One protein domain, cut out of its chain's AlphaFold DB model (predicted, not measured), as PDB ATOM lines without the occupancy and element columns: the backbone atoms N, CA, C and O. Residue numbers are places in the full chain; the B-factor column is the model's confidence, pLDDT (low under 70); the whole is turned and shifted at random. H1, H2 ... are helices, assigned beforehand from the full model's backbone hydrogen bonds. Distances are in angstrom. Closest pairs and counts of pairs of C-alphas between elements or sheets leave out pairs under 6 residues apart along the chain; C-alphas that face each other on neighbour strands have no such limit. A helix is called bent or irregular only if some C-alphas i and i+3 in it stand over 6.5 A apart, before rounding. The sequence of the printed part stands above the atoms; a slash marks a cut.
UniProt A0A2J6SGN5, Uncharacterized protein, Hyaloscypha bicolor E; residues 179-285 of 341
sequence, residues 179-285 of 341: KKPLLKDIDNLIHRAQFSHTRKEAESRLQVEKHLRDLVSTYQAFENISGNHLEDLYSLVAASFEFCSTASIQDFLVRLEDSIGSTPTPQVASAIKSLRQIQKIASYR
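Overview. This is residues 179 to 285 of the 341 residues of an uncharacterized protein of Hyaloscypha bicolor E (UniProt A0A2J6SGN5). Two antiparallel helices, H1 and the longer H2, lie side by side; H3 folds back along the far part of H2, and H5 crosses slantwise from H1 to H3, with H4 packed at H2, H1 and H5. Residues 224 to 229 stick out at one end. The printed part has 107 residues, with five named helices in the order H1 to H5 and no named strand: all helix. It is compact, with a radius of gyration of the C-alphas of 14.2 A, and elongated, spanning 45 by 29 by 22 A.

Arrangement. H1, residues 183 to 196, and H2, residues 199 to 223, form a hairpin at a shallow tilt of 2 degrees; their closest C-alphas, Ile 190 and Glu 209, are 5.6 A apart. H2 is irregular, with C-alphas 200 and 203 8.1 A apart. H3, residues 230 to 245, touches residues 211 to 222 of H2; the closest C-alphas, Phe 222 and Asp 232, are 6.4 A apart. H4, residues 247 to 258, touches H2 about perpendicular, at 75 degrees, the closest C-alphas being Val 208 and Ser 248, 6.1 A. H5, residues 266 to 285, touches H3 at a steep tilt of 60 degrees, with C-alphas 241 and 282 closest at 4.1 A. H1 and H3 are apart, as are H2 and H5. In H3 and H4 every O i to N i+4 pair is within hydrogen-bond range; H1 has 7 of 10, H2 19 of 21 and H5 14 of 16.

Along the chain. H1 begins at C-alpha 183 (11.910, -23.866, -54.519) and is 20.4 A long; H2 is 34.9 A, H3 22.7 A, H4 16.4 A. H5, 29.8 A, ends at C-alpha 285 (-4.705, -33.302, -55.789).

Size, cuts and confidence. The farthest C-alphas, Gly 227 and Ser 262, are 47.0 A apart. The printed part has no cut and no long link. Residues 261 to 263 have pLDDT under 70.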
ATOM      1  N   LYS A 179      10.947 -13.863 -62.257       81.12
ATOM      2  CA  LYS A 179      10.745 -14.489 -60.940       81.12
ATOM      3  C   LYS A 179      11.673 -15.694 -60.784       81.12
ATOM      4  O   LYS A 179      11.728 -16.534 -61.675       81.12
ATOM      5  N   LYS A 180      12.359 -15.788 -59.640       88.81
ATOM      6  CA  LYS A 180      13.156 -16.967 -59.256       88.81
ATOM      7  C   LYS A 180      12.276 -18.219 -59.090       88.81
ATOM      8  O   LYS A 180      11.099 -18.037 -58.780       88.81
ATOM      9  N   PRO A 181      12.809 -19.447 -59.225       92.00
ATOM     10  CA  PRO A 181      12.059 -20.686 -58.999       92.00
ATOM     11  C   PRO A 181      11.363 -20.735 -57.633       92.00
ATOM     12  O   PRO A 181      11.888 -20.196 -56.656       92.00
ATOM     13  N   LEU A 182      10.209 -21.406 -57.537       94.44
ATOM     14  CA  LEU A 182       9.450 -21.507 -56.280       94.44
ATOM     15  C   LEU A 182      10.232 -22.197 -55.166       94.44
ATOM     16  O   LEU A 182      10.147 -21.761 -54.021       94.44
ATOM     17  N   LEU A 183      11.059 -23.189 -55.500       93.75
ATOM     18  CA  LEU A 183      11.910 -23.866 -54.519       93.75
ATOM     19  C   LEU A 183      12.828 -22.883 -53.764       93.75
ATOM     20  O   LEU A 183      13.042 -23.038 -52.568       93.75
ATOM     21  N   LYS A 184      13.293 -21.809 -54.424       93.19
ATOM     22  CA  LYS A 184      14.154 -20.773 -53.822       93.19
ATOM     23  C   LYS A 184      13.404 -19.827 -52.883       93.19
ATOM     24  O   LYS A 184      14.016 -18.951 -52.271       93.19
ATOM     25  N   ASP A 185      12.081 -19.926 -52.803       93.19
ATOM     26  CA  ASP A 185      11.296 -19.198 -51.809       93.19
ATOM     27  C   ASP A 185      11.102 -20.002 -50.520       93.19
ATOM     28  O   ASP A 185      10.801 -19.412 -49.482       93.19
ATOM     29  N   ILE A 186      11.333 -21.320 -50.555       93.50
ATOM     30  CA  ILE A 186      11.193 -22.185 -49.381       93.50
ATOM     31  C   ILE A 186      12.269 -21.870 -48.331       93.50
ATOM     32  O   ILE A 186      11.989 -21.933 -47.137       93.50
ATOM     33  N   ASP A 187      13.446 -21.386 -48.735       91.56
ATOM     34  CA  ASP A 187      14.482 -20.916 -47.801       91.56
ATOM     35  C   ASP A 187      13.968 -19.794 -46.880       91.56
ATOM     36  O   ASP A 187      14.252 -19.773 -45.681       91.56
ATOM     37  N   ASN A 188      13.140 -18.883 -47.414       91.50
ATOM     38  CA  ASN A 188      12.502 -17.848 -46.600       91.50
ATOM     39  C   ASN A 188      11.482 -18.459 -45.628       91.50
ATOM     40  O   ASN A 188      11.377 -17.986 -44.502       91.50
ATOM     41  N   LEU A 189      10.762 -19.516 -46.017       94.00
ATOM     42  CA  LEU A 189       9.841 -20.222 -45.118       94.00
ATOM     43  C   LEU A 189      10.573 -20.900 -43.963       94.00
ATOM     44  O   LEU A 189      10.158 -20.741 -42.817       94.00
ATOM     45  N   ILE A 190      11.687 -21.581 -44.244       93.44
ATOM     46  CA  ILE A 190      12.535 -22.208 -43.218       93.44
ATOM     47  C   ILE A 190      13.033 -21.144 -42.242       93.44
ATOM     48  O   ILE A 190      12.895 -21.297 -41.031       93.44
ATOM     49  N   HIS A 191      13.538 -20.024 -42.763       91.94
ATOM     50  CA  HIS A 191      13.957 -18.907 -41.925       91.94
ATOM     51  C   HIS A 191      12.794 -18.377 -41.075       91.94
ATOM     52  O   HIS A 191      12.967 -18.160 -39.884       91.94
ATOM     53  N   ARG A 192      11.583 -18.211 -41.628       91.38
ATOM     54  CA  ARG A 192      10.419 -17.735 -40.853       91.38
ATOM     55  C   ARG A 192       9.976 -18.710 -39.768       91.38
ATOM     56  O   ARG A 192       9.627 -18.243 -38.686       91.38
ATOM     57  N   ALA A 193      10.066 -20.017 -40.004       90.38
ATOM     58  CA  ALA A 193       9.777 -21.028 -38.989       90.38
ATOM     59  C   ALA A 193      10.654 -20.858 -37.734       90.38
ATOM     60  O   ALA A 193      10.199 -21.131 -36.623       90.38
ATOM     61  N   GLN A 194      11.879 -20.341 -37.879       87.94
ATOM     62  CA  GLN A 194      12.781 -20.071 -36.753       87.94
ATOM     63  C   GLN A 194      12.331 -18.906 -35.869       87.94
ATOM     64  O   GLN A 194      12.650 -18.907 -34.683       87.94
ATOM     65  N   PHE A 195      11.595 -17.937 -36.425       86.44
ATOM     66  CA  PHE A 195      11.074 -16.782 -35.681       86.44
ATOM     67  C   PHE A 195       9.652 -17.000 -35.168       86.44
ATOM     68  O   PHE A 195       9.276 -16.389 -34.173       86.44
ATOM     69  N   SER A 196       8.862 -17.849 -35.831       85.81
ATOM     70  CA  SER A 196       7.477 -18.128 -35.433       85.81
ATOM     71  C   SER A 196       7.359 -19.108 -34.263       85.81
ATOM     72  O   SER A 196       6.272 -19.264 -33.715       85.81
ATOM     73  N   HIS A 197       8.451 -19.783 -33.899       88.44
ATOM     74  CA  HIS A 197       8.494 -20.748 -32.805       88.44
ATOM     75  C   HIS A 197       9.453 -20.283 -31.714       88.44
ATOM     76  O   HIS A 197      10.584 -19.866 -31.971       88.44
ATOM     77  N   THR A 198       9.015 -20.405 -30.467       86.19
ATOM     78  CA  THR A 198       9.843 -20.114 -29.300       86.19
ATOM     79  C   THR A 198      10.850 -21.239 -29.037       86.19
ATOM     80  O   THR A 198      10.754 -22.346 -29.567       86.19
ATOM     81  N   ARG A 199      11.816 -21.001 -28.137       83.31
ATOM     82  CA  ARG A 199      12.783 -22.038 -27.722       83.31
ATOM     83  C   ARG A 199      12.124 -23.280 -27.109       83.31
ATOM     84  O   ARG A 199      12.703 -24.356 -27.195       83.31
ATOM     85  N   LYS A 200      10.945 -23.133 -26.492       88.25
ATOM     86  CA  LYS A 200      10.193 -24.246 -25.889       88.25
ATOM     87  C   LYS A 200       9.487 -25.115 -26.938       88.25
ATOM     88  O   LYS A 200       9.183 -26.262 -26.655       88.25
ATOM     89  N   GLU A 201       9.289 -24.596 -28.148       91.44
ATOM     90  CA  GLU A 201       8.622 -25.268 -29.274       91.44
ATOM     91  C   GLU A 201       9.643 -25.814 -30.290       91.44
ATOM     92  O   GLU A 201       9.375 -25.909 -31.489       91.44
ATOM     93  N   ALA A 202      10.854 -26.148 -29.828       91.12
ATOM     94  CA  ALA A 202      11.946 -26.579 -30.698       91.12
ATOM     95  C   ALA A 202      11.589 -27.824 -31.526       91.12
ATOM     96  O   ALA A 202      12.001 -27.915 -32.680       91.12
ATOM     97  N   GLU A 203      10.808 -28.750 -30.966       92.69
ATOM     98  CA  GLU A 203      10.365 -29.961 -31.660       92.69
ATOM     99  C   GLU A 203       9.407 -29.645 -32.817       92.69
ATOM    100  O   GLU A 203       9.671 -30.047 -33.951       92.69
ATOM    101  N   SER A 204       8.355 -28.855 -32.573       92.56
ATOM    102  CA  SER A 204       7.413 -28.411 -33.612       92.56
ATOM    103  C   SER A 204       8.132 -27.661 -34.732       92.56
ATOM    104  O   SER A 204       7.916 -27.942 -35.912       92.56
ATOM    105  N   ARG A 205       9.076 -26.778 -34.377       94.19
ATOM    106  CA  ARG A 205       9.930 -26.096 -35.356       94.19
ATOM    107  C   ARG A 205      10.718 -27.090 -36.209       94.19
ATOM    108  O   ARG A 205      10.739 -26.955 -37.429       94.19
ATOM    109  N   LEU A 206      11.373 -28.077 -35.590       95.00
ATOM    110  CA  LEU A 206      12.165 -29.078 -36.313       95.00
ATOM    111  C   LEU A 206      11.302 -29.909 -37.270       95.00
ATOM    112  O   LEU A 206      11.761 -30.220 -38.369       95.00
ATOM    113  N   GLN A 207      10.060 -30.222 -36.896       96.12
ATOM    114  CA  GLN A 207       9.110 -30.895 -37.785       96.12
ATOM    115  C   GLN A 207       8.771 -30.027 -39.004       96.12
ATOM    116  O   GLN A 207       8.893 -30.497 -40.135       96.12
ATOM    117  N   VAL A 208       8.420 -28.752 -38.800       96.56
ATOM    118  CA  VAL A 208       8.135 -27.810 -39.899       96.56
ATOM    119  C   VAL A 208       9.340 -27.674 -40.829       96.56
ATOM    120  O   VAL A 208       9.204 -27.803 -42.046       96.56
ATOM    121  N   GLU A 209      10.537 -27.465 -40.275       96.25
ATOM    122  CA  GLU A 209      11.758 -27.368 -41.075       96.25
ATOM    123  C   GLU A 209      12.054 -28.658 -41.848       96.25
ATOM    124  O   GLU A 209      12.503 -28.590 -42.991       96.25
ATOM    125  N   LYS A 210      11.808 -29.832 -41.252       96.69
ATOM    126  CA  LYS A 210      11.957 -31.123 -41.932       96.69
ATOM    127  C   LYS A 210      11.020 -31.212 -43.136       96.69
ATOM    128  O   LYS A 210      11.502 -31.420 -44.241       96.69
ATOM    129  N   HIS A 211       9.725 -30.965 -42.951       97.62
ATOM    130  CA  HIS A 211       8.749 -31.005 -44.044       97.62
ATOM    131  C   HIS A 211       9.079 -30.013 -45.169       97.62
ATOM    132  O   HIS A 211       8.938 -30.342 -46.345       97.62
ATOM    133  N   LEU A 212       9.560 -28.810 -44.828       97.12
ATOM    134  CA  LEU A 212      10.010 -27.825 -45.817       97.12
ATOM    135  C   LEU A 212      11.229 -28.327 -46.608       97.12
ATOM    136  O   LEU A 212      11.262 -28.174 -47.827       97.12
ATOM    137  N   ARG A 213      12.217 -28.938 -45.940       96.69
ATOM    138  CA  ARG A 213      13.402 -29.512 -46.601       96.69
ATOM    139  C   ARG A 213      13.050 -30.713 -47.476       96.69
ATOM    140  O   ARG A 213      13.565 -30.807 -48.586       96.69
ATOM    141  N   ASP A 214      12.155 -31.584 -47.018       96.88
ATOM    142  CA  ASP A 214      11.677 -32.728 -47.798       96.88
ATOM    143  C   ASP A 214      10.992 -32.242 -49.088       96.88
ATOM    144  O   ASP A 214      11.310 -32.718 -50.179       96.88
ATOM    145  N   LEU A 215      10.149 -31.203 -48.996       97.19
ATOM    146  CA  LEU A 215       9.518 -30.585 -50.166       97.19
ATOM    147  C   LEU A 215      10.544 -29.949 -51.122       97.19
ATOM    148  O   LEU A 215      10.408 -30.083 -52.341       97.19
ATOM    149  N   VAL A 216      11.583 -29.283 -50.596       96.44
ATOM    150  CA  VAL A 216      12.697 -28.764 -51.413       96.44
ATOM    151  C   VAL A 216      13.368 -29.896 -52.179       96.44
ATOM    152  O   VAL A 216      13.587 -29.748 -53.379       96.44
ATOM    153  N   SER A 217      13.657 -31.023 -51.526       96.12
ATOM    154  CA  SER A 217      14.246 -32.194 -52.179       96.12
ATOM    155  C   SER A 217      13.356 -32.723 -53.302       96.12
ATOM    156  O   SER A 217      13.859 -32.970 -54.398       96.12
ATOM    157  N   THR A 218      12.040 -32.825 -53.090       96.50
ATOM    158  CA  THR A 218      11.091 -33.230 -54.142       96.50
ATOM    159  C   THR A 218      11.108 -32.266 -55.330       96.50
ATOM    160  O   THR A 218      11.176 -32.698 -56.479       96.50
ATOM    161  N   TYR A 219      11.071 -30.956 -55.075       96.69
ATOM    162  CA  TYR A 219      11.049 -29.951 -56.143       96.69
ATOM    163  C   TYR A 219      12.385 -29.911 -56.888       96.69
ATOM    164  O   TYR A 219      12.409 -29.827 -58.110       96.69
ATOM    165  N   GLN A 220      13.501 -30.017 -56.170       95.94
ATOM    166  CA  GLN A 220      14.832 -30.051 -56.764       95.94
ATOM    167  C   GLN A 220      15.039 -31.308 -57.615       95.94
ATOM    168  O   GLN A 220      15.625 -31.213 -58.691       95.94
ATOM    169  N   ALA A 221      14.547 -32.466 -57.161       94.94
ATOM    170  CA  ALA A 221      14.578 -33.695 -57.944       94.94
ATOM    171  C   ALA A 221      13.836 -33.508 -59.270       94.94
ATOM    172  O   ALA A 221      14.410 -33.796 -60.313       94.94
ATOM    173  N   PHE A 222      12.628 -32.932 -59.237       95.69
ATOM    174  CA  PHE A 222      11.843 -32.619 -60.432       95.69
ATOM    175  C   PHE A 222      12.569 -31.676 -61.408       95.69
ATOM    176  O   PHE A 222      12.591 -31.923 -62.614       95.69
ATOM    177  N   GLU A 223      13.210 -30.614 -60.910       94.62
ATOM    178  CA  GLU A 223      13.970 -29.682 -61.758       94.62
ATOM    179  C   GLU A 223      15.162 -30.348 -62.464       94.62
ATOM    180  O   GLU A 223      15.549 -29.918 -63.546       94.62
ATOM    181  N   ASN A 224      15.723 -31.418 -61.897       93.56
ATOM    182  CA  ASN A 224      16.883 -32.108 -62.465       93.56
ATOM    183  C   ASN A 224      16.516 -33.169 -63.524       93.56
ATOM    184  O   ASN A 224      17.410 -33.770 -64.125       93.56
ATOM    185  N   ILE A 225      15.227 -33.431 -63.755       92.12
ATOM    186  CA  ILE A 225      14.766 -34.448 -64.711       92.12
ATOM    187  C   ILE A 225      14.945 -33.954 -66.142       92.12
ATOM    188  O   ILE A 225      14.622 -32.818 -66.471       92.12
ATOM    189  N   SER A 226      15.412 -34.835 -67.024       85.75
ATOM    190  CA  SER A 226      15.480 -34.572 -68.463       85.75
ATOM    191  C   SER A 226      14.357 -35.309 -69.195       85.75
ATOM    192  O   SER A 226      14.086 -36.473 -68.912       85.75
ATOM    193  N   GLY A 227      13.722 -34.659 -70.174       84.44
ATOM    194  CA  GLY A 227      12.701 -35.283 -71.021       84.44
ATOM    195  C   GLY A 227      11.272 -35.187 -70.471       84.44
ATOM    196  O   GLY A 227      10.834 -34.130 -70.007       84.44
ATOM    197  N   ASN A 228      10.490 -36.263 -70.614       85.00
ATOM    198  CA  ASN A 228       9.083 -36.268 -70.212       85.00
ATOM    199  C   ASN A 228       8.943 -36.392 -68.687       85.00
ATOM    200  O   ASN A 228       9.186 -37.452 -68.133       85.00
ATOM    201  N   HIS A 229       8.486 -35.318 -68.050       90.00
ATOM    202  CA  HIS A 229       8.373 -35.170 -66.595       90.00
ATOM    203  C   HIS A 229       6.932 -35.316 -66.065       90.00
ATOM    204  O   HIS A 229       6.592 -34.765 -65.020       90.00
ATOM    205  N   LEU A 230       6.023 -35.951 -66.814       93.19
ATOM    206  CA  LEU A 230       4.603 -35.988 -66.438       93.19
ATOM    207  C   LEU A 230       4.332 -36.838 -65.182       93.19
ATOM    208  O   LEU A 230       3.592 -36.392 -64.309       93.19
ATOM    209  N   GLU A 231       4.946 -38.017 -65.064       93.31
ATOM    210  CA  GLU A 231       4.788 -38.882 -63.881       93.31
ATOM    211  C   GLU A 231       5.394 -38.241 -62.623       93.31
ATOM    212  O   GLU A 231       4.812 -38.269 -61.534       93.31
ATOM    213  N   ASP A 232       6.528 -37.565 -62.783       95.31
ATOM    214  CA  ASP A 232       7.172 -36.825 -61.701       95.31
ATOM    215  C   ASP A 232       6.351 -35.610 -61.280       95.31
ATOM    216  O   ASP A 232       6.304 -35.268 -60.100       95.31
ATOM    217  N   LEU A 233       5.633 -34.987 -62.222       96.88
ATOM    218  CA  LEU A 233       4.690 -33.923 -61.905       96.88
ATOM    219  C   LEU A 233       3.511 -34.448 -61.072       96.88
ATOM    220  O   LEU A 233       3.096 -33.767 -60.133       96.88
ATOM    221  N   TYR A 234       3.004 -35.658 -61.350       97.31
ATOM    222  CA  TYR A 234       2.009 -36.298 -60.481       97.31
ATOM    223  C   TYR A 234       2.574 -36.537 -59.077       97.31
ATOM    224  O   TYR A 234       1.901 -36.269 -58.083       97.31
ATOM    225  N   SER A 235       3.816 -36.996 -58.964       96.50
ATOM    226  CA  SER A 235       4.440 -37.226 -57.656       96.50
ATOM    227  C   SER A 235       4.654 -35.914 -56.892       96.50
ATOM    228  O   SER A 235       4.334 -35.816 -55.709       96.50
ATOM    229  N   LEU A 236       5.101 -34.859 -57.580       97.94
ATOM    230  CA  LEU A 236       5.322 -33.534 -57.001       97.94
ATOM    231  C   LEU A 236       4.024 -32.897 -56.490       97.94
ATOM    232  O   LEU A 236       4.000 -32.300 -55.409       97.94
ATOM    233  N   VAL A 237       2.940 -32.993 -57.264       98.38
ATOM    234  CA  VAL A 237       1.634 -32.446 -56.871       98.38
ATOM    235  C   VAL A 237       1.077 -33.201 -55.659       98.38
ATOM    236  O   VAL A 237       0.555 -32.563 -54.741       98.38
ATOM    237  N   ALA A 238       1.246 -34.527 -55.606       98.06
ATOM    238  CA  ALA A 238       0.866 -35.338 -54.451       98.06
ATOM    239  C   ALA A 238       1.673 -34.955 -53.198       98.06
ATOM    240  O   ALA A 238       1.075 -34.637 -52.172       98.06
ATOM    241  N   ALA A 239       3.001 -34.849 -53.310       98.19
ATOM    242  CA  ALA A 239       3.867 -34.416 -52.212       98.19
ATOM    243  C   ALA A 239       3.521 -32.999 -51.716       98.19
ATOM    244  O   ALA A 239       3.507 -32.737 -50.516       98.19
ATOM    245  N   SER A 240       3.173 -32.083 -52.628       98.44
ATOM    246  CA  SER A 240       2.718 -30.732 -52.262       98.44
ATOM    247  C   SER A 240       1.413 -30.772 -51.462       98.44
ATOM    248  O   SER A 240       1.231 -29.991 -50.530       98.44
ATOM    249  N   PHE A 241       0.501 -31.683 -51.809       98.38
ATOM    250  CA  PHE A 241      -0.746 -31.887 -51.078       98.38
ATOM    251  C   PHE A 241      -0.537 -32.512 -49.703       98.38
ATOM    252  O   PHE A 241      -1.119 -32.021 -48.740       98.38
ATOM    253  N   GLU A 242       0.306 -33.533 -49.588       98.00
ATOM    254  CA  GLU A 242       0.668 -34.140 -48.301       98.00
ATOM    255  C   GLU A 242       1.347 -33.119 -47.380       98.00
ATOM    256  O   GLU A 242       0.945 -32.957 -46.225       98.00
ATOM    257  N   PHE A 243       2.294 -32.343 -47.921       98.19
ATOM    258  CA  PHE A 243       2.930 -31.230 -47.221       98.19
ATOM    259  C   PHE A 243       1.886 -30.245 -46.686       98.19
ATOM    260  O   PHE A 243       1.851 -29.965 -45.490       98.19
ATOM    261  N   CYS A 244       0.989 -29.756 -47.550       97.62
ATOM    262  CA  CYS A 244      -0.055 -28.826 -47.132       97.62
ATOM    263  C   CYS A 244      -1.060 -29.455 -46.165       97.62
ATOM    264  O   CYS A 244      -1.642 -28.730 -45.375       97.62
ATOM    265  N   SER A 245      -1.294 -30.764 -46.211       96.50
ATOM    266  CA  SER A 245      -2.270 -31.436 -45.341       96.50
ATOM    267  C   SER A 245      -1.702 -31.795 -43.966       96.50
ATOM    268  O   SER A 245      -2.445 -32.206 -43.078       96.50
ATOM    269  N   THR A 246      -0.392 -31.641 -43.768       97.31
ATOM    270  CA  THR A 246       0.270 -31.957 -42.502       97.31
ATOM    271  C   THR A 246      -0.098 -30.937 -41.421       97.31
ATOM    272  O   THR A 246       0.021 -29.729 -41.626       97.31
ATOM    273  N   ALA A 247      -0.495 -31.419 -40.238       96.06
ATOM    274  CA  ALA A 247      -0.971 -30.574 -39.138       96.06
ATOM    275  C   ALA A 247       0.040 -29.493 -38.712       96.06
ATOM    276  O   ALA A 247      -0.344 -28.345 -38.517       96.06
ATOM    277  N   SER A 248       1.335 -29.825 -38.641       95.38
ATOM    278  CA  SER A 248       2.394 -28.864 -38.288       95.38
ATOM    279  C   SER A 248       2.559 -27.745 -39.325       95.38
ATOM    280  O   SER A 248       2.865 -26.611 -38.968       95.38
ATOM    281  N   ILE A 249       2.314 -28.030 -40.608       96.75
ATOM    282  CA  ILE A 249       2.353 -27.028 -41.681       96.75
ATOM    283  C   ILE A 249       1.109 -26.138 -41.658       96.75
ATOM    284  O   ILE A 249       1.219 -24.937 -41.904       96.75
ATOM    285  N   GLN A 250      -0.057 -26.701 -41.338       95.06
ATOM    286  CA  GLN A 250      -1.284 -25.924 -41.149       95.06
ATOM    287  C   GLN A 250      -1.163 -24.973 -39.951       95.06
ATOM    288  O   GLN A 250      -1.426 -23.783 -40.102       95.06
ATOM    289  N   ASP A 251      -0.673 -25.460 -38.808       93.94
ATOM    290  CA  ASP A 251      -0.382 -24.624 -37.634       93.94
ATOM    291  C   ASP A 251       0.638 -23.524 -37.965       93.94
ATOM    292  O   ASP A 251       0.435 -22.354 -37.643       93.94
ATOM    293  N   PHE A 252       1.702 -23.859 -38.701       94.12
ATOM    294  CA  PHE A 252       2.681 -22.869 -39.146       94.12
ATOM    295  C   PHE A 252       2.069 -21.778 -40.038       94.12
ATOM    296  O   PHE A 252       2.419 -20.607 -39.885       94.12
ATOM    297  N   LEU A 253       1.156 -22.129 -40.949       92.06
ATOM    298  CA  LEU A 253       0.449 -21.144 -41.768       92.06
ATOM    299  C   LEU A 253      -0.414 -20.218 -40.906       92.06
ATOM    300  O   LEU A 253      -0.298 -19.006 -41.058       92.06
ATOM    301  N   VAL A 254      -1.217 -20.776 -39.994       90.62
ATOM    302  CA  VAL A 254      -2.057 -19.994 -39.071       90.62
ATOM    303  C   VAL A 254      -1.194 -19.023 -38.271       90.62
ATOM    304  O   VAL A 254      -1.451 -17.828 -38.274       90.62
ATOM    305  N   ARG A 255      -0.075 -19.486 -37.705       89.81
ATOM    306  CA  ARG A 255       0.871 -18.620 -36.982       89.81
ATOM    307  C   ARG A 255       1.461 -17.513 -37.849       89.81
ATOM    308  O   ARG A 255       1.678 -16.407 -37.361       89.81
ATOM    309  N   LEU A 256       1.776 -17.794 -39.114       89.00
ATOM    310  CA  LEU A 256       2.258 -16.761 -40.032       89.00
ATOM    311  C   LEU A 256       1.180 -15.716 -40.305       89.00
ATOM    312  O   LEU A 256       1.510 -14.534 -40.358       89.00
ATOM    313  N   GLU A 257      -0.070 -16.142 -40.464       87.31
ATOM    314  CA  GLU A 257      -1.216 -15.261 -40.686       87.31
ATOM    315  C   GLU A 257      -1.534 -14.425 -39.438       87.31
ATOM    316  O   GLU A 257      -1.673 -13.210 -39.549       87.31
ATOM    317  N   ASP A 258      -1.495 -15.030 -38.253       84.62
ATOM    318  CA  ASP A 258      -1.733 -14.368 -36.965       84.62
ATOM    319  C   ASP A 258      -0.574 -13.458 -36.535       84.62
ATOM    320  O   ASP A 258      -0.758 -12.510 -35.771       84.62
ATOM    321  N   SER A 259       0.644 -13.703 -37.033       78.00
ATOM    322  CA  SER A 259       1.799 -12.823 -36.786       78.00
ATOM    323  C   SER A 259       1.671 -11.456 -37.469       78.00
ATOM    324  O   SER A 259       2.483 -10.553 -37.237       78.00
ATOM    325  N   ILE A 260       0.672 -11.302 -38.338       70.50
ATOM    326  CA  ILE A 260       0.352 -10.056 -39.008       70.50
ATOM    327  C   ILE A 260      -0.463  -9.195 -38.034       70.50
ATOM    328  O   ILE A 260      -1.572  -9.549 -37.661       70.50
ATOM    329  N   GLY A 261       0.083  -8.044 -37.626       66.25
ATOM    330  CA  GLY A 261      -0.714  -6.982 -36.997       66.25
ATOM    331  C   GLY A 261      -1.675  -6.338 -38.011       66.25
ATOM    332  O   GLY A 261      -2.279  -7.009 -38.836       66.25
ATOM    333  N   SER A 262      -1.778  -5.007 -38.045       59.47
ATOM    334  CA  SER A 262      -2.592  -4.324 -39.071       59.47
ATOM    335  C   SER A 262      -2.011  -4.420 -40.493       59.47
ATOM    336  O   SER A 262      -2.747  -4.317 -41.469       59.47
ATOM    337  N   THR A 263      -0.692  -4.613 -40.630       62.06
ATOM    338  CA  THR A 263       0.004  -4.719 -41.926       62.06
ATOM    339  C   THR A 263       1.184  -5.691 -41.845       62.06
ATOM    340  O   THR A 263       2.046  -5.521 -40.978       62.06
ATOM    341  N   PRO A 264       1.283  -6.686 -42.746       73.19
ATOM    342  CA  PRO A 264       2.374  -7.654 -42.728       73.19
ATOM    343  C   PRO A 264       3.688  -7.020 -43.179       73.19
ATOM    344  O   PRO A 264       3.725  -6.243 -44.134       73.19
ATOM    345  N   THR A 265       4.799  -7.420 -42.553       82.56
ATOM    346  CA  THR A 265       6.127  -7.083 -43.086       82.56
ATOM    347  C   THR A 265       6.304  -7.699 -44.483       82.56
ATOM    348  O   THR A 265       5.759  -8.780 -44.747       82.56
ATOM    349  N   PRO A 266       7.096  -7.089 -45.385       83.56
ATOM    350  CA  PRO A 266       7.321  -7.630 -46.728       83.56
ATOM    351  C   PRO A 266       7.797  -9.091 -46.735       83.56
ATOM    352  O   PRO A 266       7.430  -9.867 -47.617       83.56
ATOM    353  N   GLN A 267       8.585  -9.493 -45.736       84.81
ATOM    354  CA  GLN A 267       9.124 -10.846 -45.615       84.81
ATOM    355  C   GLN A 267       8.057 -11.869 -45.203       84.81
ATOM    356  O   GLN A 267       8.054 -12.977 -45.744       84.81
ATOM    357  N   VAL A 268       7.153 -11.504 -44.285       86.19
ATOM    358  CA  VAL A 268       6.012 -12.348 -43.882       86.19
ATOM    359  C   VAL A 268       4.999 -12.437 -45.019       86.19
ATOM    360  O   VAL A 268       4.599 -13.535 -45.397       86.19
ATOM    361  N   ALA A 269       4.676 -11.312 -45.664       85.50
ATOM    362  CA  ALA A 269       3.810 -11.296 -46.839       85.50
ATOM    363  C   ALA A 269       4.367 -12.177 -47.974       85.50
ATOM    364  O   ALA A 269       3.618 -12.893 -48.637       85.50
ATOM    365  N   SER A 270       5.685 -12.152 -48.191       87.69
ATOM    366  CA  SER A 270       6.360 -13.025 -49.156       87.69
ATOM    367  C   SER A 270       6.246 -14.505 -48.771       87.69
ATOM    368  O   SER A 270       5.861 -15.317 -49.605       87.69
ATOM    369  N   ALA A 271       6.489 -14.853 -47.502       90.81
ATOM    370  CA  ALA A 271       6.345 -16.219 -46.993       90.81
ATOM    371  C   ALA A 271       4.918 -16.764 -47.178       90.81
ATOM    372  O   ALA A 271       4.732 -17.839 -47.747       90.81
ATOM    373  N   ILE A 272       3.903 -15.991 -46.791       90.25
ATOM    374  CA  ILE A 272       2.498 -16.372 -46.978       90.25
ATOM    375  C   ILE A 272       2.197 -16.578 -48.465       90.25
ATOM    376  O   ILE A 272       1.604 -17.589 -48.839       90.25
ATOM    377  N   LYS A 273       2.666 -15.680 -49.344       90.00
ATOM    378  CA  LYS A 273       2.517 -15.846 -50.801       90.00
ATOM    379  C   LYS A 273       3.149 -17.147 -51.301       90.00
ATOM    380  O   LYS A 273       2.548 -17.814 -52.142       90.00
ATOM    381  N   SER A 274       4.317 -17.529 -50.787       93.56
ATOM    382  CA  SER A 274       4.982 -18.787 -51.140       93.56
ATOM    383  C   SER A 274       4.185 -20.011 -50.686       93.56
ATOM    384  O   SER A 274       3.955 -20.903 -51.500       93.56
ATOM    385  N   LEU A 275       3.682 -20.037 -49.446       94.00
ATOM    386  CA  LEU A 275       2.814 -21.124 -48.965       94.00
ATOM    387  C   LEU A 275       1.516 -21.216 -49.766       94.00
ATOM    388  O   LEU A 275       1.137 -22.298 -50.205       94.00
ATOM    389  N   ARG A 276       0.866 -20.081 -50.037       93.25
ATOM    390  CA  ARG A 276      -0.350 -20.017 -50.862       93.25
ATOM    391  C   ARG A 276      -0.089 -20.520 -52.283       93.25
ATOM    392  O   ARG A 276      -0.960 -21.138 -52.891       93.25
ATOM    393  N   GLN A 277       1.110 -20.301 -52.823       94.25
ATOM    394  CA  GLN A 277       1.499 -20.855 -54.116       94.25
ATOM    395  C   GLN A 277       1.646 -22.383 -54.075       94.25
ATOM    396  O   GLN A 277       1.182 -23.049 -54.998       94.25
ATOM    397  N   ILE A 278       2.213 -22.942 -53.001       97.44
ATOM    398  CA  ILE A 278       2.279 -24.397 -52.789       97.44
ATOM    399  C   ILE A 278       0.864 -24.973 -52.624       97.44
ATOM    400  O   ILE A 278       0.534 -25.972 -53.258       97.44
ATOM    401  N   GLN A 279      -0.028 -24.293 -51.894       96.31
ATOM    402  CA  GLN A 279      -1.438 -24.687 -51.767       96.31
ATOM    403  C   GLN A 279      -2.174 -24.721 -53.117       96.31
ATOM    404  O   GLN A 279      -2.999 -25.602 -53.349       96.31
ATOM    405  N   LYS A 280      -1.855 -23.806 -54.044       95.38
ATOM    406  CA  LYS A 280      -2.384 -23.831 -55.422       95.38
ATOM    407  C   LYS A 280      -1.848 -24.995 -56.259       95.38
ATOM    408  O   LYS A 280      -2.464 -25.350 -57.256       95.38
ATOM    409  N   ILE A 281      -0.687 -25.551 -55.919       97.88
ATOM    410  CA  ILE A 281      -0.172 -26.774 -56.550       97.88
ATOM    411  C   ILE A 281      -0.876 -27.979 -55.917       97.88
ATOM    412  O   ILE A 281      -1.457 -28.794 -56.627       97.88
ATOM    413  N   ALA A 282      -0.937 -28.027 -54.585       98.00
ATOM    414  CA  ALA A 282      -1.657 -29.038 -53.814       98.00
ATOM    415  C   ALA A 282      -3.140 -29.168 -54.203       98.00
ATOM    416  O   ALA A 282      -3.706 -30.264 -54.159       98.00
ATOM    417  N   SER A 283      -3.789 -28.074 -54.618       97.19
ATOM    418  CA  SER A 283      -5.199 -28.104 -55.011       97.19
ATOM    419  C   SER A 283      -5.473 -29.055 -56.173       97.19
ATOM    420  O   SER A 283      -6.556 -29.622 -56.225       97.19
ATOM    421  N   TYR A 284      -4.502 -29.308 -57.054       97.88
ATOM    422  CA  TYR A 284      -4.658 -30.263 -58.156       97.88
ATOM    423  C   TYR A 284      -4.820 -31.715 -57.691       97.88
ATOM    424  O   TYR A 284      -5.385 -32.526 -58.420       97.88
ATOM    425  N   ARG A 285      -4.398 -32.034 -56.461       97.94
ATOM    426  CA  ARG A 285      -4.705 -33.302 -55.789       97.94
ATOM    427  C   ARG A 285      -5.974 -33.216 -54.941       97.94
ATOM    428  O   ARG A 285      -6.770 -34.149 -54.945       97.94
TER     429      ARG A 285